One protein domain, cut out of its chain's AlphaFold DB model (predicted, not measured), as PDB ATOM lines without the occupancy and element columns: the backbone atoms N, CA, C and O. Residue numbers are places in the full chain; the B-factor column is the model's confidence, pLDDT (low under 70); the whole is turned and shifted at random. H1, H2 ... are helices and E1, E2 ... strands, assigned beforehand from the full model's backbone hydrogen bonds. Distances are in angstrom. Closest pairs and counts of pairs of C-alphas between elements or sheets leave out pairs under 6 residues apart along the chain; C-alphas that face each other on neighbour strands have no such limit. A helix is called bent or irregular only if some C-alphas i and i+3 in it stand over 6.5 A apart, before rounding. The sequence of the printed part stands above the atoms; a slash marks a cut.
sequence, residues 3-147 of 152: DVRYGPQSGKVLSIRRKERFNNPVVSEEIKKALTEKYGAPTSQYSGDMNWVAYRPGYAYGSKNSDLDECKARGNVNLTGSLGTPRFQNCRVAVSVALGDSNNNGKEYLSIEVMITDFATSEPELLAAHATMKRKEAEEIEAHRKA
ATOM      1  N   ASP A   3     -21.394  -3.741 -13.498       86.62
ATOM      2  CA  ASP A   3     -21.416  -4.256 -14.865       86.62
ATOM      3  C   ASP A   3     -19.981  -4.217 -15.408       86.62
ATOM      4  O   ASP A   3     -19.317  -3.178 -15.352       86.62
ATOM      5  N   VAL A   4     -19.485  -5.360 -15.880       84.88
ATOM      6  CA  VAL A   4     -18.145  -5.503 -16.459       84.88
ATOM      7  C   VAL A   4     -18.315  -5.930 -17.903       84.88
ATOM      8  O   VAL A   4     -18.892  -6.980 -18.186       84.88
ATOM      9  N   ARG A   5     -17.788  -5.125 -18.824       79.19
ATOM     10  CA  ARG A   5     -17.864  -5.412 -20.255       79.19
ATOM     11  C   ARG A   5     -16.567  -6.022 -20.734       79.19
ATOM     12  O   ARG A   5     -15.494  -5.465 -20.503       79.19
ATOM     13  N   TYR A   6     -16.691  -7.138 -21.437       82.25
ATOM     14  CA  TYR A   6     -15.574  -7.873 -22.009       82.25
ATOM     15  C   TYR A   6     -15.523  -7.712 -23.527       82.25
ATOM     16  O   TYR A   6     -16.550  -7.532 -24.184       82.25
ATOM     17  N   GLY A   7     -14.314  -7.770 -24.077       76.75
ATOM     18  CA  GLY A   7     -14.063  -7.711 -25.506       76.75
ATOM     19  C   GLY A   7     -14.596  -8.965 -26.185       76.75
ATOM     20  O   GLY A   7     -14.334 -10.068 -25.699       76.75
ATOM     21  N   PRO A   8     -15.333  -8.828 -27.298       73.81
ATOM     22  CA  PRO A   8     -15.951  -9.967 -27.965       73.81
ATOM     23  C   PRO A   8     -14.926 -10.913 -28.606       73.81
ATOM     24  O   PRO A   8     -15.292 -12.035 -28.944       73.81
ATOM     25  N   GLN A   9     -13.671 -10.481 -28.794       75.75
ATOM     26  CA  GLN A   9     -12.633 -11.302 -29.417       75.75
ATOM     27  C   GLN A   9     -11.624 -11.854 -28.412       75.75
ATOM     28  O   GLN A   9     -11.350 -13.050 -28.438       75.75
ATOM     29  N   SER A  10     -11.072 -11.019 -27.525       81.94
ATOM     30  CA  SER A  10     -10.040 -11.474 -26.577       81.94
ATOM     31  C   SER A  10     -10.539 -11.793 -25.170       81.94
ATOM     32  O   SER A  10      -9.756 -12.274 -24.352       81.94
ATOM     33  N   GLY A  11     -11.798 -11.480 -24.841       81.00
ATOM     34  CA  GLY A  11     -12.311 -11.609 -23.475       81.00
ATOM     35  C   GLY A  11     -11.652 -10.657 -22.468       81.00
ATOM     36  O   GLY A  11     -11.814 -10.834 -21.265       81.00
ATOM     37  N   LYS A  12     -10.901  -9.644 -22.921       83.56
ATOM     38  CA  LYS A  12     -10.320  -8.614 -22.044       83.56
ATOM     39  C   LYS A  12     -11.393  -7.681 -21.499       83.56
ATOM     40  O   LYS A  12     -12.363  -7.388 -22.188       83.56
ATOM     41  N   VAL A  13     -11.202  -7.159 -20.290       82.75
ATOM     42  CA  VAL A  13     -12.090  -6.125 -19.735       82.75
ATOM     43  C   VAL A  13     -11.918  -4.828 -20.527       82.75
ATOM     44  O   VAL A  13     -10.810  -4.311 -20.635       82.75
ATOM     45  N   LEU A  14     -13.018  -4.305 -21.066       78.44
ATOM     46  CA  LEU A  14     -13.059  -3.053 -21.826       78.44
ATOM     47  C   LEU A  14     -13.482  -1.880 -20.944       78.44
ATOM     48  O   LEU A  14     -12.881  -0.804 -20.966       78.44
ATOM     49  N   SER A  15     -14.520  -2.102 -20.140       81.69
ATOM     50  CA  SER A  15     -15.027  -1.101 -19.216       81.69
ATOM     51  C   SER A  15     -15.679  -1.725 -17.993       81.69
ATOM     52  O   SER A  15     -16.174  -2.854 -18.016       81.69
ATOM     53  N   ILE A  16     -15.667  -0.957 -16.909       85.56
ATOM     54  CA  ILE A  16     -16.334  -1.287 -15.654       85.56
ATOM     55  C   ILE A  16     -17.290  -0.146 -15.343       85.56
ATOM     56  O   ILE A  16     -16.883   1.016 -15.293       85.56
ATOM     57  N   ARG A  17     -18.554  -0.480 -15.103       86.75
ATOM     58  CA  ARG A  17     -19.588   0.445 -14.654       86.75
ATOM     59  C   ARG A  17     -20.081   0.007 -13.282       86.75
ATOM     60  O   ARG A  17     -20.577  -1.101 -13.108       86.75
ATOM     61  N   ARG A  18     -19.990   0.895 -12.301       88.31
ATOM     62  CA  ARG A  18     -20.528   0.700 -10.954       88.31
ATOM     63  C   ARG A  18     -21.597   1.746 -10.701       88.31
ATOM     64  O   ARG A  18     -21.305   2.933 -10.741       88.31
ATOM     65  N   LYS A  19     -22.815   1.302 -10.406       89.19
ATOM     66  CA  LYS A  19     -23.920   2.168  -9.990       89.19
ATOM     67  C   LYS A  19     -24.312   1.859  -8.557       89.19
ATOM     68  O   LYS A  19     -24.567   0.697  -8.223       89.19
ATOM     69  N   GLU A  20     -24.393   2.893  -7.736       90.12
ATOM     70  CA  GLU A  20     -24.767   2.800  -6.327       90.12
ATOM     71  C   GLU A  20     -25.876   3.784  -6.000       90.12
ATOM     72  O   GLU A  20     -25.962   4.860  -6.591       90.12
ATOM     73  N   ARG A  21     -26.728   3.392  -5.054       91.25
ATOM     74  CA  ARG A  21     -27.755   4.250  -4.478       91.25
ATOM     75  C   ARG A  21     -27.395   4.481  -3.020       91.25
ATOM     76  O   ARG A  21     -27.046   3.532  -2.321       91.25
ATOM     77  N   PHE A  22     -27.451   5.727  -2.587       89.75
ATOM     78  CA  PHE A  22     -27.225   6.090  -1.200       89.75
ATOM     79  C   PHE A  22     -28.499   5.842  -0.392       89.75
ATOM     80  O   PHE A  22     -29.610   6.042  -0.886       89.75
ATOM     81  N   ASN A  23     -28.334   5.413   0.860       89.19
ATOM     82  CA  ASN A  23     -29.466   5.219   1.770       89.19
ATOM     83  C   ASN A  23     -30.099   6.558   2.185       89.19
ATOM     84  O   ASN A  23     -31.291   6.601   2.460       89.19
ATOM     85  N   ASN A  24     -29.308   7.637   2.194       90.12
ATOM     86  CA  ASN A  24     -29.733   9.008   2.468       90.12
ATOM     87  C   ASN A  24     -29.189   9.944   1.375       90.12
ATOM     88  O   ASN A  24     -28.138   9.626   0.808       90.12
ATOM     89  N   PRO A  25     -29.849  11.083   1.083       89.56
ATOM     90  CA  PRO A  25     -29.303  12.088   0.177       89.56
ATOM     91  C   PRO A  25     -27.930  12.563   0.654       89.56
ATOM     92  O   PRO A  25     -27.735  12.820   1.841       89.56
ATOM     93  N   VAL A  26     -26.980  12.671  -0.273       89.44
ATOM     94  CA  VAL A  26     -25.619  13.134   0.017       89.44
ATOM     95  C   VAL A  26     -25.390  14.483  -0.645       89.44
ATOM     96  O   VAL A  26     -25.770  14.688  -1.800       89.44
ATOM     97  N   VAL A  27     -24.754  15.405   0.077       88.75
ATOM     98  CA  VAL A  27     -24.518  16.767  -0.399       88.75
ATOM     99  C   VAL A  27     -23.502  16.768  -1.544       88.75
ATOM    100  O   VAL A  27     -22.421  16.185  -1.463       88.75
ATOM    101  N   SER A  28     -23.850  17.481  -2.614       84.81
ATOM    102  CA  SER A  28     -23.073  17.638  -3.849       84.81
ATOM    103  C   SER A  28     -21.617  18.030  -3.589       84.81
ATOM    104  O   SER A  28     -20.700  17.418  -4.131       84.81
ATOM    105  N   GLU A  29     -21.388  19.021  -2.727       87.38
ATOM    106  CA  GLU A  29     -20.042  19.532  -2.446       87.38
ATOM    107  C   GLU A  29     -19.179  18.536  -1.662       87.38
ATOM    108  O   GLU A  29     -17.991  18.398  -1.948       87.38
ATOM    109  N   GLU A  30     -19.771  17.778  -0.736       89.00
ATOM    110  CA  GLU A  30     -19.057  16.746   0.022       89.00
ATOM    111  C   GLU A  30     -18.610  15.603  -0.891       89.00
ATOM    112  O   GLU A  30     -17.450  15.191  -0.854       89.00
ATOM    113  N   ILE A  31     -19.502  15.143  -1.776       88.38
ATOM    114  CA  ILE A  31     -19.167  14.130  -2.781       88.38
ATOM    115  C   ILE A  31     -18.083  14.631  -3.727       88.38
ATOM    116  O   ILE A  31     -17.109  13.918  -3.963       88.38
ATOM    117  N   LYS A  32     -18.209  15.850  -4.264       86.50
ATOM    118  CA  LYS A  32     -17.201  16.407  -5.177       86.50
ATOM    119  C   LYS A  32     -15.839  16.507  -4.504       86.50
ATOM    120  O   LYS A  32     -14.830  16.175  -5.129       86.50
ATOM    121  N   LYS A  33     -15.806  16.921  -3.234       89.81
ATOM    122  CA  LYS A  33     -14.579  16.977  -2.438       89.81
ATOM    123  C   LYS A  33     -13.965  15.586  -2.280       89.81
ATOM    124  O   LYS A  33     -12.811  15.406  -2.655       89.81
ATOM    125  N   ALA A  34     -14.740  14.595  -1.842       89.81
ATOM    126  CA  ALA A  34     -14.258  13.223  -1.678       89.81
ATOM    127  C   ALA A  34     -13.764  12.605  -3.003       89.81
ATOM    128  O   ALA A  34     -12.748  11.911  -3.043       89.81
ATOM    129  N   LEU A  35     -14.451  12.881  -4.116       88.88
ATOM    130  CA  LEU A  35     -14.028  12.441  -5.448       88.88
ATOM    131  C   LEU A  35     -12.720  13.108  -5.882       88.88
ATOM    132  O   LEU A  35     -11.859  12.440  -6.453       88.88
ATOM    133  N   THR A  36     -12.556  14.395  -5.579       87.75
ATOM    134  CA  THR A  36     -11.324  15.142  -5.865       87.75
ATOM    135  C   THR A  36     -10.158  14.647  -5.010       87.75
ATOM    136  O   THR A  36      -9.048  14.513  -5.511       87.75
ATOM    137  N   GLU A  37     -10.393  14.304  -3.743       90.56
ATOM    138  CA  GLU A  37      -9.377  13.696  -2.873       90.56
ATOM    139  C   GLU A  37      -8.946  12.314  -3.383       90.56
ATOM    140  O   GLU A  37      -7.768  11.967  -3.324       90.56
ATOM    141  N   LYS A  38      -9.884  11.532  -3.931       87.12
ATOM    142  CA  LYS A  38      -9.612  10.180  -4.431       87.12
ATOM    143  C   LYS A  38      -8.925  10.146  -5.798       87.12
ATOM    144  O   LYS A  38      -8.054   9.307  -6.015       87.12
ATOM    145  N   TYR A  39      -9.364  10.984  -6.734       82.75
ATOM    146  CA  TYR A  39      -8.940  10.932  -8.141       82.75
ATOM    147  C   TYR A  39      -8.102  12.146  -8.577       82.75
ATOM    148  O   TYR A  39      -7.605  12.169  -9.702       82.75
ATOM    149  N   GLY A  40      -7.922  13.144  -7.709       87.06
ATOM    150  CA  GLY A  40      -7.330  14.439  -8.049       87.06
ATOM    151  C   GLY A  40      -8.347  15.407  -8.662       87.06
ATOM    152  O   GLY A  40      -9.542  15.118  -8.749       87.06
ATOM    153  N   ALA A  41      -7.881  16.573  -9.117       83.06
ATOM    154  CA  ALA A  41      -8.734  17.526  -9.828       83.06
ATOM    155  C   ALA A  41      -9.234  16.923 -11.158       83.06
ATOM    156  O   ALA A  41      -8.432  16.343 -11.896       83.06
ATOM    157  N   PRO A  42     -10.536  17.034 -11.480       80.62
ATOM    158  CA  PRO A  42     -11.058  16.512 -12.734       80.62
ATOM    159  C   PRO A  42     -10.476  17.280 -13.923       80.62
ATOM    160  O   PRO A  42     -10.270  18.491 -13.861       80.62
ATOM    161  N   THR A  43     -10.282  16.585 -15.045       77.06
ATOM    162  CA  THR A  43      -9.907  17.229 -16.312       77.06
ATOM    163  C   THR A  43     -11.058  18.050 -16.888       77.06
ATOM    164  O   THR A  43     -10.830  18.982 -17.653       77.06
ATOM    165  N   SER A  44     -12.306  17.726 -16.534       71.88
ATOM    166  CA  SER A  44     -13.474  18.545 -16.869       71.88
ATOM    167  C   SER A  44     -14.669  18.279 -15.952       71.88
ATOM    168  O   SER A  44     -14.835  17.178 -15.418       71.88
ATOM    169  N   GLN A  45     -15.541  19.282 -15.833       70.06
ATOM    170  CA  GLN A  45     -16.800  19.208 -15.095       70.06
ATOM    171  C   GLN A  45     -17.952  19.686 -15.986       70.06
ATOM    172  O   GLN A  45     -17.859  20.747 -16.599       70.06
ATOM    173  N   TYR A  46     -19.037  18.913 -16.083       65.69
ATOM    174  CA  TYR A  46     -20.218  19.309 -16.855       65.69
ATOM    175  C   TYR A  46     -21.497  18.811 -16.190       65.69
ATOM    176  O   TYR A  46     -21.669  17.611 -16.027       65.69
ATOM    177  N   SER A  47     -22.435  19.713 -15.882       63.22
ATOM    178  CA  SER A  47     -23.783  19.388 -15.369       63.22
ATOM    179  C   SER A  47     -23.811  18.312 -14.269       63.22
ATOM    180  O   SER A  47     -24.585  17.369 -14.358       63.22
ATOM    181  N   GLY A  48     -22.940  18.426 -13.260       66.19
ATOM    182  CA  GLY A  48     -22.854  17.463 -12.150       66.19
ATOM    183  C   GLY A  48     -21.908  16.282 -12.384       66.19
ATOM    184  O   GLY A  48     -21.481  15.663 -11.412       66.19
ATOM    185  N   ASP A  49     -21.485  16.044 -13.628       72.81
ATOM    186  CA  ASP A  49     -20.569  14.956 -13.956       72.81
ATOM    187  C   ASP A  49     -19.115  15.417 -13.896       72.81
ATOM    188  O   ASP A  49     -18.744  16.481 -14.412       72.81
ATOM    189  N   MET A  50     -18.279  14.576 -13.295       79.44
ATOM    190  CA  MET A  50     -16.843  14.789 -13.149       79.44
ATOM    191  C   MET A  50     -16.089  13.759 -13.980       79.44
ATOM    192  O   MET A  50     -16.416  12.572 -13.957       79.44
ATOM    193  N   ASN A  51     -15.082  14.211 -14.726       78.69
ATOM    194  CA  ASN A  51     -14.308  13.336 -15.596       78.69
ATOM    195  C   ASN A  51     -12.814  13.494 -15.331       78.69
ATOM    196  O   ASN A  51     -12.317  14.611 -15.191       78.69
ATOM    197  N   TRP A  52     -12.107  12.368 -15.330       83.75
ATOM    198  CA  TRP A  52     -10.653  12.290 -15.276       83.75
ATOM    199  C   TRP A  52     -10.182  11.523 -16.497       83.75
ATOM    200  O   TRP A  52     -10.582  10.380 -16.716       83.75
ATOM    201  N   VAL A  53      -9.350  12.164 -17.307       77.94
ATOM    202  CA  VAL A  53      -8.889  11.616 -18.580       77.94
ATOM    203  C   VAL A  53      -7.371  11.561 -18.577       77.94
ATOM    204  O   VAL A  53      -6.708  12.571 -18.361       77.94
ATOM    205  N   ALA A  54      -6.831  10.384 -18.874       78.06
ATOM    206  CA  ALA A  54      -5.441  10.214 -19.258       78.06
ATOM    207  C   ALA A  54      -5.365  10.100 -20.785       78.06
ATOM    208  O   ALA A  54      -5.978   9.208 -21.382       78.06
ATOM    209  N   TYR A  55      -4.606  10.995 -21.412       75.00
ATOM    210  CA  TYR A  55      -4.353  10.992 -22.855       75.00
ATOM    211  C   TYR A  55      -3.237  10.010 -23.224       75.00
ATOM    212  O   TYR A  55      -2.443   9.594 -22.374       75.00
ATOM    213  N   ARG A  56      -3.177   9.613 -24.498       74.00
ATOM    214  CA  ARG A  56      -2.064   8.794 -25.003       74.00
ATOM    215  C   ARG A  56      -0.752   9.598 -25.014       74.00
ATOM    216  O   ARG A  56      -0.787  10.809 -25.240       74.00
ATOM    217  N   PRO A  57       0.410   8.948 -24.806       68.69
ATOM    218  CA  PRO A  57       1.707   9.607 -24.944       68.69
ATOM    219  C   PRO A  57       1.858  10.298 -26.306       68.69
ATOM    220  O   PRO A  57       1.480   9.730 -27.328       68.69
ATOM    221  N   GLY A  58       2.415  11.513 -26.320       67.44
ATOM    222  CA  GLY A  58       2.597  12.312 -27.541       67.44
ATOM    223  C   GLY A  58       1.394  13.176 -27.936       67.44
ATOM    224  O   GLY A  58       1.521  13.999 -28.839       67.44
ATOM    225  N   TYR A  59       0.259  13.053 -27.241       63.69
ATOM    226  CA  TYR A  59      -0.885  13.945 -27.408       63.69
ATOM    227  C   TYR A  59      -0.858  15.038 -26.329       63.69
ATOM    228  O   TYR A  59      -0.977  14.749 -25.137       63.69
ATOM    229  N   ALA A  60      -0.652  16.296 -26.731       55.34
ATOM    230  CA  ALA A  60      -0.616  17.426 -25.805       55.34
ATOM    231  C   ALA A  60      -2.029  17.960 -25.536       55.34
ATOM    232  O   ALA A  60      -2.773  18.289 -26.458       55.34
ATOM    233  N   TYR A  61      -2.367  18.101 -24.255       52.91
ATOM    234  CA  TYR A  61      -3.538  18.837 -23.782       52.91
ATOM    235  C   TYR A  61      -3.427  20.307 -24.233       52.91
ATOM    236  O   TYR A  61      -2.645  21.064 -23.660       52.91
ATOM    237  N   GLY A  62      -4.137  20.710 -25.295       51.12
ATOM    238  CA  GLY A  62      -3.996  22.077 -25.817       51.12
ATOM    239  C   GLY A  62      -4.801  22.478 -27.057       51.12
ATOM    240  O   GLY A  62      -4.749  23.647 -27.438       51.12
ATOM    241  N   SER A  63      -5.558  21.586 -27.696       47.03
ATOM    242  CA  SER A  63      -6.437  21.977 -28.801       47.03
ATOM    243  C   SER A  63      -7.771  22.536 -28.284       47.03
ATOM    244  O   SER A  63      -8.358  22.081 -27.304       47.03
ATOM    245  N   LYS A  64      -8.200  23.631 -28.913       47.06
ATOM    246  CA  LYS A  64      -9.259  24.547 -28.474       47.06
ATOM    247  C   LYS A  64     -10.600  23.833 -28.238       47.06
ATOM    248  O   LYS A  64     -11.295  23.555 -29.199       47.06
ATOM    249  N   ASN A  65     -10.993  23.648 -26.975       47.41
ATOM    250  CA  ASN A  65     -12.347  23.423 -26.422       47.41
ATOM    251  C   ASN A  65     -13.276  22.318 -26.998       47.41
ATOM    252  O   ASN A  65     -14.135  21.865 -26.247       47.41
ATOM    253  N   SER A  66     -13.133  21.831 -28.234       51.03
ATOM    254  CA  SER A  66     -13.892  20.696 -28.795       51.03
ATOM    255  C   SER A  66     -13.283  19.334 -28.453       51.03
ATOM    256  O   SER A  66     -13.996  18.340 -28.347       51.03
ATOM    257  N   ASP A  67     -11.976  19.299 -28.208       48.31
ATOM    258  CA  ASP A  67     -11.204  18.054 -28.092       48.31
ATOM    259  C   ASP A  67     -11.196  17.514 -26.647       48.31
ATOM    260  O   ASP A  67     -10.746  16.407 -26.357       48.31
ATOM    261  N   LEU A  68     -11.759  18.279 -25.706       51.88
ATOM    262  CA  LEU A  68     -12.003  17.851 -24.326       51.88
ATOM    263  C   LEU A  68     -13.253  16.969 -24.203       51.88
ATOM    264  O   LEU A  68     -13.355  16.190 -23.255       51.88
ATOM    265  N   ASP A  69     -14.203  17.086 -25.139       56.38
ATOM    266  CA  ASP A  69     -15.410  16.249 -25.188       56.38
ATOM    267  C   ASP A  69     -15.129  14.842 -25.726       56.38
ATOM    268  O   ASP A  69     -15.883  13.909 -25.448       56.38
ATOM    269  N   GLU A  70     -14.022  14.677 -26.445       59.47
ATOM    270  CA  GLU A  70     -13.631  13.445 -27.121       59.47
ATOM    271  C   GLU A  70     -13.486  12.262 -26.148       59.47
ATOM    272  O   GLU A  70     -14.062  11.197 -26.368       59.47
ATOM    273  N   CYS A  71     -12.854  12.473 -24.992       66.94
ATOM    274  CA  CYS A  71     -12.614  11.413 -24.008       66.94
ATOM    275  C   CYS A  71     -13.687  11.274 -22.918       66.94
ATOM    276  O   CYS A  71     -13.500  10.510 -21.964       66.94
ATOM    277  N   LYS A  72     -14.805  12.004 -23.003       64.25
ATOM    278  CA  LYS A  72     -15.847  11.952 -21.971       64.25
ATOM    279  C   LYS A  72     -16.659  10.669 -22.121       64.25
ATOM    280  O   LYS A  72     -17.506  10.552 -23.002       64.25
ATOM    281  N   ALA A  73     -16.471   9.726 -21.201       61.53
ATOM    282  CA  ALA A  73     -17.191   8.450 -21.180       61.53
ATOM    283  C   ALA A  73     -18.682   8.571 -20.784       61.53
ATOM    284  O   ALA A  73     -19.249   7.610 -20.290       61.53
ATOM    285  N   ARG A  74     -19.336   9.728 -20.977       53.97
ATOM    286  CA  ARG A  74     -20.731   9.990 -20.551       53.97
ATOM    287  C   ARG A  74     -21.763   9.186 -21.333       53.97
ATOM    288  O   ARG A  74     -22.867   8.949 -20.854       53.97
ATOM    289  N   GLY A  75     -21.409   8.740 -22.532       50.38
ATOM    290  CA  GLY A  75     -22.184   7.716 -23.202       50.38
ATOM    291  C   GLY A  75     -21.907   6.387 -22.522       50.38
ATOM    292  O   GLY A  75     -20.745   6.022 -22.360       50.38
ATOM    293  N   ASN A  76     -22.958   5.611 -22.232       45.50
ATOM    294  CA  ASN A  76     -22.893   4.172 -22.492       45.50
ATOM    295  C   ASN A  76     -22.018   4.028 -23.736       45.50
ATOM    296  O   ASN A  76     -22.466   4.442 -24.805       45.50
ATOM    297  N   VAL A  77     -20.765   3.578 -23.605       48.31
ATOM    298  CA  VAL A  77     -19.990   3.242 -24.791       48.31
ATOM    299  C   VAL A  77     -20.825   2.123 -25.368       48.31
ATOM    300  O   VAL A  77     -20.870   1.037 -24.797       48.31
ATOM    301  N   ASN A  78     -21.678   2.432 -26.341       45.38
ATOM    302  CA  ASN A  78     -22.604   1.473 -26.896       45.38
ATOM    303  C   ASN A  78     -21.717   0.655 -27.826       45.38
ATOM    304  O   ASN A  78     -21.657   0.880 -29.026       45.38
ATOM    305  N   LEU A  79     -20.922  -0.221 -27.199       49.62
ATOM    306  CA  LEU A  79     -19.967  -1.142 -27.810       49.62
ATOM    307  C   LEU A  79     -20.695  -2.103 -28.769       49.62
ATOM    308  O   LEU A  79     -20.066  -2.852 -29.506       49.62
ATOM    309  N   THR A  80     -22.029  -2.068 -28.776       40.94
ATOM    310  CA  THR A  80     -22.911  -2.655 -29.774       40.94
ATOM    311  C   THR A  80     -22.831  -1.873 -31.089       40.94
ATOM    312  O   THR A  80     -23.654  -1.008 -31.386       40.94
ATOM    313  N   GLY A  81     -21.812  -2.198 -31.879       42.25
ATOM    314  CA  GLY A  81     -21.843  -2.176 -33.344       42.25
ATOM    315  C   GLY A  81     -21.768  -0.833 -34.071       42.25
ATOM    316  O   GLY A  81     -21.361  -0.828 -35.230       42.25
ATOM    317  N   SER A  82     -22.064   0.301 -33.437       42.75
ATOM    318  CA  SER A  82     -21.834   1.600 -34.073       42.75
ATOM    319  C   SER A  82     -20.401   2.035 -33.797       42.75
ATOM    320  O   SER A  82     -20.065   2.445 -32.688       42.75
ATOM    321  N   LEU A  83     -19.560   1.854 -34.815       48.50
ATOM    322  CA  LEU A  83     -18.143   2.198 -34.864       48.50
ATOM    323  C   LEU A  83     -17.749   3.379 -33.979       48.50
ATOM    324  O   LEU A  83     -18.342   4.458 -34.042       48.50
ATOM    325  N   GLY A  84     -16.668   3.139 -33.235       49.03
ATOM    326  CA  GLY A  84     -15.889   4.135 -32.524       49.03
ATOM    327  C   GLY A  84     -15.755   5.408 -33.344       49.03
ATOM    328  O   GLY A  84     -15.133   5.451 -34.403       49.03
ATOM    329  N   THR A  85     -16.375   6.457 -32.832       49.44
ATOM    330  CA  THR A  85     -16.098   7.813 -33.261       49.44
ATOM    331  C   THR A  85     -14.593   8.092 -33.114       49.44
ATOM    332  O   THR A  85     -14.023   7.673 -32.103       49.44
ATOM    333  N   PRO A  86     -13.978   8.889 -34.013       56.44
ATOM    334  CA  PRO A  86     -12.620   9.444 -33.861       56.44
ATOM    335  C   PRO A  86     -12.331  10.040 -32.471       56.44
ATOM    336  O   PRO A  86     -11.186  10.171 -32.061       56.44
ATOM    337  N   ARG A  87     -13.391  10.339 -31.718       57.00
ATOM    338  CA  ARG A  87     -13.412  10.848 -30.349       57.00
ATOM    339  C   ARG A  87     -12.551  10.070 -29.344       57.00
ATOM    340  O   ARG A  87     -12.141  10.655 -28.364       57.00
ATOM    341  N   PHE A  88     -12.245   8.785 -29.522       64.31
ATOM    342  CA  PHE A  88     -11.498   8.047 -28.479       64.31
ATOM    343  C   PHE A  88     -10.032   7.759 -28.808       64.31
ATOM    344  O   PHE A  88      -9.295   7.283 -27.942       64.31
ATOM    345  N   GLN A  89      -9.585   8.083 -30.024       65.50
ATOM    346  CA  GLN A  89      -8.241   7.748 -30.512       65.50
ATOM    347  C   GLN A  89      -7.125   8.431 -29.704       65.50
ATOM    348  O   GLN A  89      -6.011   7.916 -29.598       65.50
ATOM    349  N   ASN A  90      -7.446   9.567 -29.078       72.06
ATOM    350  CA  ASN A  90      -6.525  10.380 -28.284       72.06
ATOM    351  C   ASN A  90      -6.513   9.977 -26.797       72.06
ATOM    352  O   ASN A  90      -5.656  10.412 -26.021       72.06
ATOM    353  N   CYS A  91      -7.443   9.112 -26.390       76.25
ATOM    354  CA  CYS A  91      -7.663   8.731 -25.004       76.25
ATOM    355  C   CYS A  91      -6.911   7.434 -24.683       76.25
ATOM    356  O   CYS A  91      -6.907   6.470 -25.458       76.25
ATOM    357  N   ARG A  92      -6.270   7.388 -23.514       80.56
ATOM    358  CA  ARG A  92      -5.697   6.159 -22.956       80.56
ATOM    359  C   ARG A  92      -6.671   5.544 -21.959       80.56
ATOM    360  O   ARG A  92      -7.092   4.411 -22.152       80.56
ATOM    361  N   VAL A  93      -7.067   6.305 -20.942       80.75
ATOM    362  CA  VAL A  93      -8.030   5.885 -19.911       80.75
ATOM    363  C   VAL A  93      -8.962   7.050 -19.598       80.75
ATOM    364  O   VAL A  93      -8.512   8.194 -19.554       80.75
ATOM    365  N   ALA A  94     -10.239   6.770 -19.337       81.50
ATOM    366  CA  ALA A  94     -11.133   7.745 -18.720       81.50
ATOM    367  C   ALA A  94     -11.895   7.158 -17.535       81.50
ATOM    368  O   ALA A  94     -12.353   6.013 -17.567       81.50
ATOM    369  N   VAL A  95     -12.065   7.997 -16.519       85.25
ATOM    370  CA  VAL A  95     -12.994   7.808 -15.412       85.25
ATOM    371  C   VAL A  95     -14.073   8.872 -15.541       85.25
ATOM    372  O   VAL A  95     -13.765  10.061 -15.608       85.25
ATOM    373  N   SER A  96     -15.331   8.452 -15.577       84.44
ATOM    374  CA  SER A  96     -16.489   9.339 -15.554       84.44
ATOM    375  C   SER A  96     -17.325   9.021 -14.329       84.44
ATOM    376  O   SER A  96     -17.626   7.857 -14.061       84.44
ATOM    377  N   VAL A  97     -17.664  10.054 -13.572       86.44
ATOM    378  CA  VAL A  97     -18.553   9.962 -12.424       86.44
ATOM    379  C   VAL A  97     -19.770  10.820 -12.710       86.44
ATOM    380  O   VAL A  97     -19.635  12.029 -12.890       86.44
ATOM    381  N   ALA A  98     -20.936  10.185 -12.743       85.44
ATOM    382  CA  ALA A  98     -22.223  10.843 -12.868       85.44
ATOM    383  C   ALA A  98     -22.972  10.788 -11.537       85.44
ATOM    384  O   ALA A  98     -23.038   9.740 -10.886       85.44
ATOM    385  N   LEU A  99     -23.532  11.926 -11.137       86.50
ATOM    386  CA  LEU A  99     -24.353  12.049  -9.937       86.50
ATOM    387  C   LEU A  99     -25.817  12.132 -10.363       86.50
ATOM    388  O   LEU A  99     -26.196  12.980 -11.168       86.50
ATOM    389  N   GLY A 100     -26.633  11.212  -9.858       84.62
ATOM    390  CA  GLY A 100     -28.009  11.016 -10.305       84.62
ATOM    391  C   GLY A 100     -29.023  11.108  -9.174       84.62
ATOM    392  O   GLY A 100     -28.670  11.138  -7.993       84.62
ATOM    393  N   ASP A 101     -30.301  11.094  -9.557       84.75
ATOM    394  CA  ASP A 101     -31.443  11.190  -8.641       84.75
ATOM    395  C   ASP A 101     -31.313  12.407  -7.713       84.75
ATOM    396  O   ASP A 101     -31.251  12.274  -6.489       84.75
ATOM    397  N   SER A 102     -31.184  13.591  -8.320       82.56
ATOM    398  CA  SER A 102     -30.956  14.820  -7.574       82.56
ATOM    399  C   SER A 102     -32.236  15.357  -6.942       82.56
ATOM    400  O   SER A 102     -33.314  15.362  -7.537       82.56
ATOM    401  N   ASN A 103     -32.106  15.832  -5.713       80.75
ATOM    402  CA  ASN A 103     -33.138  16.535  -4.963       80.75
ATOM    403  C   ASN A 103     -32.612  17.921  -4.554       80.75
ATOM    404  O   ASN A 103     -31.470  18.293  -4.846       80.75
ATOM    405  N   ASN A 104     -33.479  18.729  -3.934       83.62
ATOM    406  CA  ASN A 104     -33.114  20.049  -3.410       83.62
ATOM    407  C   ASN A 104     -32.402  20.940  -4.460       83.62
ATOM    408  O   ASN A 104     -31.324  21.485  -4.222       83.62
ATOM    409  N   ASN A 105     -32.978  21.035  -5.667       79.75
ATOM    410  CA  ASN A 105     -32.433  21.799  -6.800       79.75
ATOM    411  C   ASN A 105     -30.996  21.404  -7.211       79.75
ATOM    412  O   ASN A 105     -30.198  22.265  -7.581       79.75
ATOM    413  N   GLY A 106     -30.641  20.116  -7.139       77.69
ATOM    414  CA  GLY A 106     -29.316  19.631  -7.554       77.69
ATOM    415  C   GLY A 106     -28.226  19.745  -6.484       77.69
ATOM    416  O   GLY A 106     -27.042  19.576  -6.788       77.69
ATOM    417  N   LYS A 107     -28.603  20.057  -5.237       84.81
ATOM    418  CA  LYS A 107     -27.671  20.166  -4.103       84.81
ATOM    419  C   LYS A 107     -27.403  18.839  -3.413       84.81
ATOM    420  O   LYS A 107     -26.387  18.709  -2.737       84.81
ATOM    421  N   GLU A 108     -28.283  17.873  -3.599       89.62
ATOM    422  CA  GLU A 108     -28.200  16.556  -2.994       89.62
ATOM    423  C   GLU A 108     -28.423  15.490  -4.072       89.62
ATOM    424  O   GLU A 108     -29.122  15.727  -5.062       89.62
ATOM    425  N   TYR A 109     -27.791  14.333  -3.888       89.75
ATOM    426  CA  TYR A 109     -27.869  13.202  -4.807       89.75
ATOM    427  C   TYR A 109     -28.157  11.910  -4.056       89.75
ATOM    428  O   TYR A 109     -27.649  11.684  -2.956       89.75
ATOM    429  N   LEU A 110     -28.939  11.036  -4.685       91.38
ATOM    430  CA  LEU A 110     -29.276   9.713  -4.162       91.38
ATOM    431  C   LEU A 110     -28.583   8.580  -4.911       91.38
ATOM    432  O   LEU A 110     -28.657   7.432  -4.475       91.38
ATOM    433  N   SER A 111     -27.901   8.860  -6.018       90.75
ATOM    434  CA  SER A 111     -27.119   7.847  -6.713       90.75
ATOM    435  C   SER A 111     -25.830   8.387  -7.308       90.75
ATOM    436  O   SER A 111     -25.695   9.570  -7.621       90.75
ATOM    437  N   ILE A 112     -24.882   7.473  -7.466       88.94
ATOM    438  CA  ILE A 112     -23.617   7.700  -8.145       88.94
ATOM    439  C   ILE A 112     -23.390   6.581  -9.149       88.94
ATOM    440  O   ILE A 112     -23.618   5.400  -8.870       88.94
ATOM    441  N   GLU A 113     -22.928   6.955 -10.329       88.62
ATOM    442  CA  GLU A 113     -22.469   6.033 -11.348       88.62
ATOM    443  C   GLU A 113     -21.016   6.345 -11.678       88.62
ATOM    444  O   GLU A 113     -20.675   7.467 -12.035       88.62
ATOM    445  N   VAL A 114     -20.153   5.344 -11.544       87.38
ATOM    446  CA  VAL A 114     -18.735   5.423 -11.879       87.38
ATOM    447  C   VAL A 114     -18.479   4.511 -13.065       87.38
ATOM    448  O   VAL A 114     -18.757   3.313 -13.005       87.38
ATOM    449  N   MET A 115     -17.915   5.065 -14.128       85.81
ATOM    450  CA  MET A 115     -17.494   4.331 -15.311       85.81
ATOM    451  C   MET A 115     -16.001   4.496 -15.524       85.81
ATOM    452  O   MET A 115     -15.491   5.614 -15.545       85.81
ATOM    453  N   ILE A 116     -15.309   3.379 -15.718       85.88
ATOM    454  CA  ILE A 116     -13.881   3.328 -16.020       85.88
ATOM    455  C   ILE A 116     -13.725   2.619 -17.358       85.88
ATOM    456  O   ILE A 116     -14.230   1.508 -17.524       85.88
ATOM    457  N   THR A 117     -13.048   3.257 -18.309       82.88
ATOM    458  CA  THR A 117     -12.800   2.697 -19.646       82.88
ATOM    459  C   THR A 117     -11.319   2.782 -19.986       82.88
ATOM    460  O   THR A 117     -10.726   3.860 -19.902       82.88
ATOM    461  N   ASP A 118     -10.734   1.654 -20.397       81.56
ATOM    462  CA  ASP A 118      -9.409   1.609 -21.024       81.56
ATOM    463  C   ASP A 118      -9.588   1.619 -22.545       81.56
ATOM    464  O   ASP A 118      -9.963   0.620 -23.168       81.56
ATOM    465  N   PHE A 119      -9.339   2.776 -23.153       78.44
ATOM    466  CA  PHE A 119      -9.556   2.981 -24.581       78.44
ATOM    467  C   PHE A 119      -8.490   2.323 -25.443       78.44
ATOM    468  O   PHE A 119      -8.776   1.964 -26.581       78.44
ATOM    469  N   ALA A 120      -7.285   2.117 -24.920       76.00
ATOM    470  CA  ALA A 120      -6.251   1.424 -25.675       76.00
ATOM    471  C   ALA A 120      -6.515  -0.080 -25.792       76.00
ATOM    472  O   ALA A 120      -6.041  -0.709 -26.734       76.00
ATOM    473  N   THR A 121      -7.285  -0.643 -24.861       78.25
ATOM    474  CA  THR A 121      -7.784  -2.017 -24.967       78.25
ATOM    475  C   THR A 121      -9.101  -2.072 -25.749       78.25
ATOM    476  O   THR A 121      -9.283  -2.952 -26.585       78.25
ATOM    477  N   SER A 122     -10.004  -1.113 -25.529       78.00
ATOM    478  CA  SER A 122     -11.340  -1.107 -26.146       78.00
ATOM    479  C   SER A 122     -11.333  -0.818 -27.646       78.00
ATOM    480  O   SER A 122     -12.055  -1.474 -28.390       78.00
ATOM    481  N   GLU A 123     -10.538   0.145 -28.113       76.38
ATOM    482  CA  GLU A 123     -10.551   0.562 -29.522       76.38
ATOM    483  C   GLU A 123     -10.149  -0.574 -30.487       76.38
ATOM    484  O   GLU A 123     -10.932  -0.856 -31.399       76.38
ATOM    485  N   PRO A 124      -9.018  -1.288 -30.296       77.19
ATOM    486  CA  PRO A 124      -8.642  -2.386 -31.186       77.19
ATOM    487  C   PRO A 124      -9.674  -3.520 -31.217       77.19
ATOM    488  O   PRO A 124      -9.989  -4.032 -32.289       77.19
ATOM    489  N   GLU A 125     -10.238  -3.883 -30.060       79.00
ATOM    490  CA  GLU A 125     -11.256  -4.936 -29.944       79.00
ATOM    491  C   GLU A 125     -12.524  -4.594 -30.728       79.00
ATOM    492  O   GLU A 125     -13.077  -5.441 -31.430       79.00
ATOM    493  N   LEU A 126     -12.972  -3.340 -30.650       73.69
ATOM    494  CA  LEU A 126     -14.163  -2.884 -31.364       73.69
ATOM    495  C   LEU A 126     -13.933  -2.792 -32.867       73.69
ATOM    496  O   LEU A 126     -14.801  -3.196 -33.642       73.69
ATOM    497  N   LEU A 127     -12.769  -2.287 -33.286       77.19
ATOM    498  CA  LEU A 127     -12.399  -2.227 -34.699       77.19
ATOM    499  C   LEU A 127     -12.349  -3.629 -35.308       77.19
ATOM    500  O   LEU A 127     -12.907  -3.854 -36.384       77.19
ATOM    501  N   ALA A 128     -11.744  -4.582 -34.602       78.62
ATOM    502  CA  ALA A 128     -11.631  -5.956 -35.066       78.62
ATOM    503  C   ALA A 128     -12.989  -6.684 -35.070       78.62
ATOM    504  O   ALA A 128     -13.314  -7.384 -36.038       78.62
ATOM    505  N   ALA A 129     -13.829  -6.473 -34.051       76.94
ATOM    506  CA  ALA A 129     -15.188  -7.012 -34.012       76.94
ATOM    507  C   ALA A 129     -16.033  -6.494 -35.180       76.94
ATOM    508  O   ALA A 129     -16.683  -7.269 -35.880       76.94
ATOM    509  N   HIS A 130     -15.968  -5.192 -35.448       75.88
ATOM    510  CA  HIS A 130     -16.693  -4.578 -36.548       75.88
ATOM    511  C   HIS A 130     -16.177  -5.030 -37.924       75.88
ATOM    512  O   HIS A 130     -16.977  -5.326 -38.809       75.88
ATOM    513  N   ALA A 131     -14.857  -5.143 -38.108       80.88
ATOM    514  CA  ALA A 131     -14.289  -5.722 -39.327       80.88
ATOM    515  C   ALA A 131     -14.796  -7.156 -39.560       80.88
ATOM    516  O   ALA A 131     -15.132  -7.521 -40.684       80.88
ATOM    517  N   THR A 132     -14.928  -7.941 -38.486       82.94
ATOM    518  CA  THR A 132     -15.488  -9.300 -38.543       82.94
ATOM    519  C   THR A 132     -16.962  -9.290 -38.950       82.94
ATOM    520  O   THR A 132     -17.354 -10.089 -39.796       82.94
ATOM    521  N   MET A 133     -17.773  -8.382 -38.396       82.12
ATOM    522  CA  MET A 133     -19.188  -8.247 -38.771       82.12
ATOM    523  C   MET A 133     -19.352  -7.865 -40.242       82.12
ATOM    524  O   MET A 133     -20.054  -8.560 -40.966       82.12
ATOM    525  N   LYS A 134     -18.623  -6.848 -40.720       84.06
ATOM    526  CA  LYS A 134     -18.660  -6.451 -42.137       84.06
ATOM    527  C   LYS A 134     -18.249  -7.576 -43.080       84.06
ATOM    528  O   LYS A 134     -18.802  -7.700 -44.169       84.06
ATOM    529  N   ARG A 135     -17.272  -8.394 -42.678       84.94
ATOM    530  CA  ARG A 135     -16.856  -9.553 -43.473       84.94
ATOM    531  C   ARG A 135     -17.978 -10.585 -43.574       84.94
ATOM    532  O   ARG A 135     -18.251 -11.048 -44.673       84.94
ATOM    533  N   LYS A 136     -18.652 -10.888 -42.459       85.31
ATOM    534  CA  LYS A 136     -19.803 -11.803 -42.438       85.31
ATOM    535  C   LYS A 136     -20.960 -11.290 -43.293       85.31
ATOM    536  O   LYS A 136     -21.482 -12.046 -44.096       85.31
ATOM    537  N   GLU A 137     -21.297 -10.006 -43.190       85.50
ATOM    538  CA  GLU A 137     -22.330  -9.390 -44.037       85.50
ATOM    539  C   GLU A 137     -21.987  -9.518 -45.531       85.50
ATOM    540  O   GLU A 137     -22.840  -9.865 -46.344       85.50
ATOM    541  N   ALA A 138     -20.726  -9.282 -45.908       88.00
ATOM    542  CA  ALA A 138     -20.281  -9.437 -47.291       88.00
ATOM    543  C   ALA A 138     -20.345 -10.900 -47.770       88.00
ATOM    544  O   ALA A 138     -20.807 -11.155 -48.884       88.00
ATOM    545  N   GLU A 139     -19.921 -11.850 -46.930       90.88
ATOM    546  CA  GLU A 139     -20.000 -13.292 -47.198       90.88
ATOM    547  C   GLU A 139     -21.461 -13.754 -47.368       90.88
ATOM    548  O   GLU A 139     -21.761 -14.502 -48.298       90.88
ATOM    549  N   GLU A 140     -22.387 -13.268 -46.535       89.00
ATOM    550  CA  GLU A 140     -23.825 -13.556 -46.638       89.00
ATOM    551  C   GLU A 140     -24.426 -12.996 -47.932       89.00
ATOM    552  O   GLU A 140     -25.124 -13.711 -48.655       89.00
ATOM    553  N   ILE A 141     -24.114 -11.745 -48.284       88.69
ATOM    554  CA  ILE A 141     -24.565 -11.132 -49.544       88.69
ATOM    555  C   ILE A 141     -24.049 -11.927 -50.749       88.69
ATOM    556  O   ILE A 141     -24.792 -12.164 -51.706       88.69
ATOM    557  N   GLU A 142     -22.786 -12.351 -50.727       89.56
ATOM    558  CA  GLU A 142     -22.210 -13.164 -51.797       89.56
ATOM    559  C   GLU A 142     -22.851 -14.558 -51.869       89.56
ATOM    560  O   GLU A 142     -23.165 -15.028 -52.967       89.56
ATOM    561  N   ALA A 143     -23.110 -15.197 -50.726       88.81
ATOM    562  CA  ALA A 143     -23.818 -16.474 -50.659       88.81
ATOM    563  C   ALA A 143     -25.240 -16.362 -51.234       88.81
ATOM    564  O   ALA A 143     -25.638 -17.194 -52.049       88.81
ATOM    565  N   HIS A 144     -25.971 -15.294 -50.900       81.50
ATOM    566  CA  HIS A 144     -27.291 -15.014 -51.467       81.50
ATOM    567  C   HIS A 144     -27.249 -14.763 -52.978       81.50
ATOM    568  O   HIS A 144     -28.138 -15.221 -53.692       81.50
ATOM    569  N   ARG A 145     -26.212 -14.092 -53.496       82.88
ATOM    570  CA  ARG A 145     -26.035 -13.891 -54.948       82.88
ATOM    571  C   ARG A 145     -25.774 -15.190 -55.708       82.88
ATOM    572  O   ARG A 145     -26.151 -15.292 -56.870       82.88
ATOM    573  N   LYS A 146     -25.105 -16.156 -55.077       84.00
ATOM    574  CA  LYS A 146     -24.803 -17.469 -55.668       84.00
ATOM    575  C   LYS A 146     -25.929 -18.487 -55.469       84.00
ATOM    576  O   LYS A 146     -25.877 -19.558 -56.073       84.00
ATOM    577  N   ALA A 147     -26.923 -18.184 -54.634       79.00
ATOM    578  CA  ALA A 147     -28.032 -19.088 -54.370       79.00
ATOM    579  C   ALA A 147     -28.905 -19.255 -55.632       79.00
ATOM    580  O   ALA A 147     -29.257 -18.262 -56.273       79.00
TER     581      ALA A 147
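This is residues 3 to 147 of the 152 residues of an uncharacterized protein of Duganella sp. Root198D2 (UniProt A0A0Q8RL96). A twisted sheet of six strands has the short helix H1 over one face and the long unnamed stretch of residues 56 to 90 looping out past the other, while the long helix H2 leaves the end of E6 as an arm whose residues 134 to 147 stick out. This arm makes much of the length of an elongated outline of 65 by 38 by 25 A. The printed part has 145 residues, with two named helices and six named strands along the chain as E1 E2 H1 E3 E4 E5 E6 H2. The sheet's order is E1 E2 E6 E5 E4 E3, antiparallel throughout, and the class is mixed, helices and strands. The whole is loose, with a radius of gyration of the C-alphas of 18.8 A.

E1, residues 3 to 6, is an edge strand and forms a hairpin with E2, residues 13 to 27; N 3 and O 17 are 2.8 A apart, within hydrogen-bond range. E2 bends by 105 degrees at residue 24. H1, residues 28 to 39, follows E2 by a tight link. E3, residues 44 to 46, the other edge strand, forms a hairpin with E4, residues 49 to 55, with N 49 and O 46 at 2.9 A. E4 and E5, residues 91 to 103, are also a hairpin, with N 52 and O 95 at 2.9 A. H1 is on the sheet at a height over the sheet of 9.3 A, over E5 and E4, and runs along the strands at 15 degrees to E5 on the local plane; with the sheet it makes two layers, a helix on one face of a sheet. E6, residues 108 to 118, forms a hairpin with E5, with N 96 and O 115 at 2.8 A, and is antiparallel to E2, with N 18 and O 114 at 2.8 A. E3 E4 E5 E6 are a meander, each strand the antiparallel neighbour of the one before. E6 bends by 60 degrees at residue 111. The closest C-alphas of H1 and E6, those of Ser 28 and Glu 108, are 5.3 A apart. H2, residues 119 to 146, only grazes the sheet, with its residues 119 to 126; its closest C-alphas to E2 are those of Leu 14 and Ser 122, 5.0 A. H1 and H2 are apart. Every O i to N i+4 pair of H1 is within hydrogen-bond range, and 22 of 24 in H2.

E1 begins at C-alpha 3, (-21.416, -4.256, -14.865). From first to last C-alpha E2 measures 32.4 A, H1 16.2 A, E4 18.9 A, E5 33.3 A, E6 30.0 A and H2 40.2 A. H2 ends at C-alpha 146, (-24.803, -17.469, -55.668). H2 is neither bent nor irregular, but only just: C-alphas 121 and 124 are 6.3 A apart.

The two C-alphas farthest apart, those of Glu 30 and Ala 147, are 65.8 A apart. Without residues 134 to 147, which stand free, the body spans 48 by 33 by 22 A. The printed part has no cut. The link E4 to E5, 35 residues, is long. The mean pLDDT of the printed part is 76.1; residues 46 to 48 and 57 to 89 are under 70.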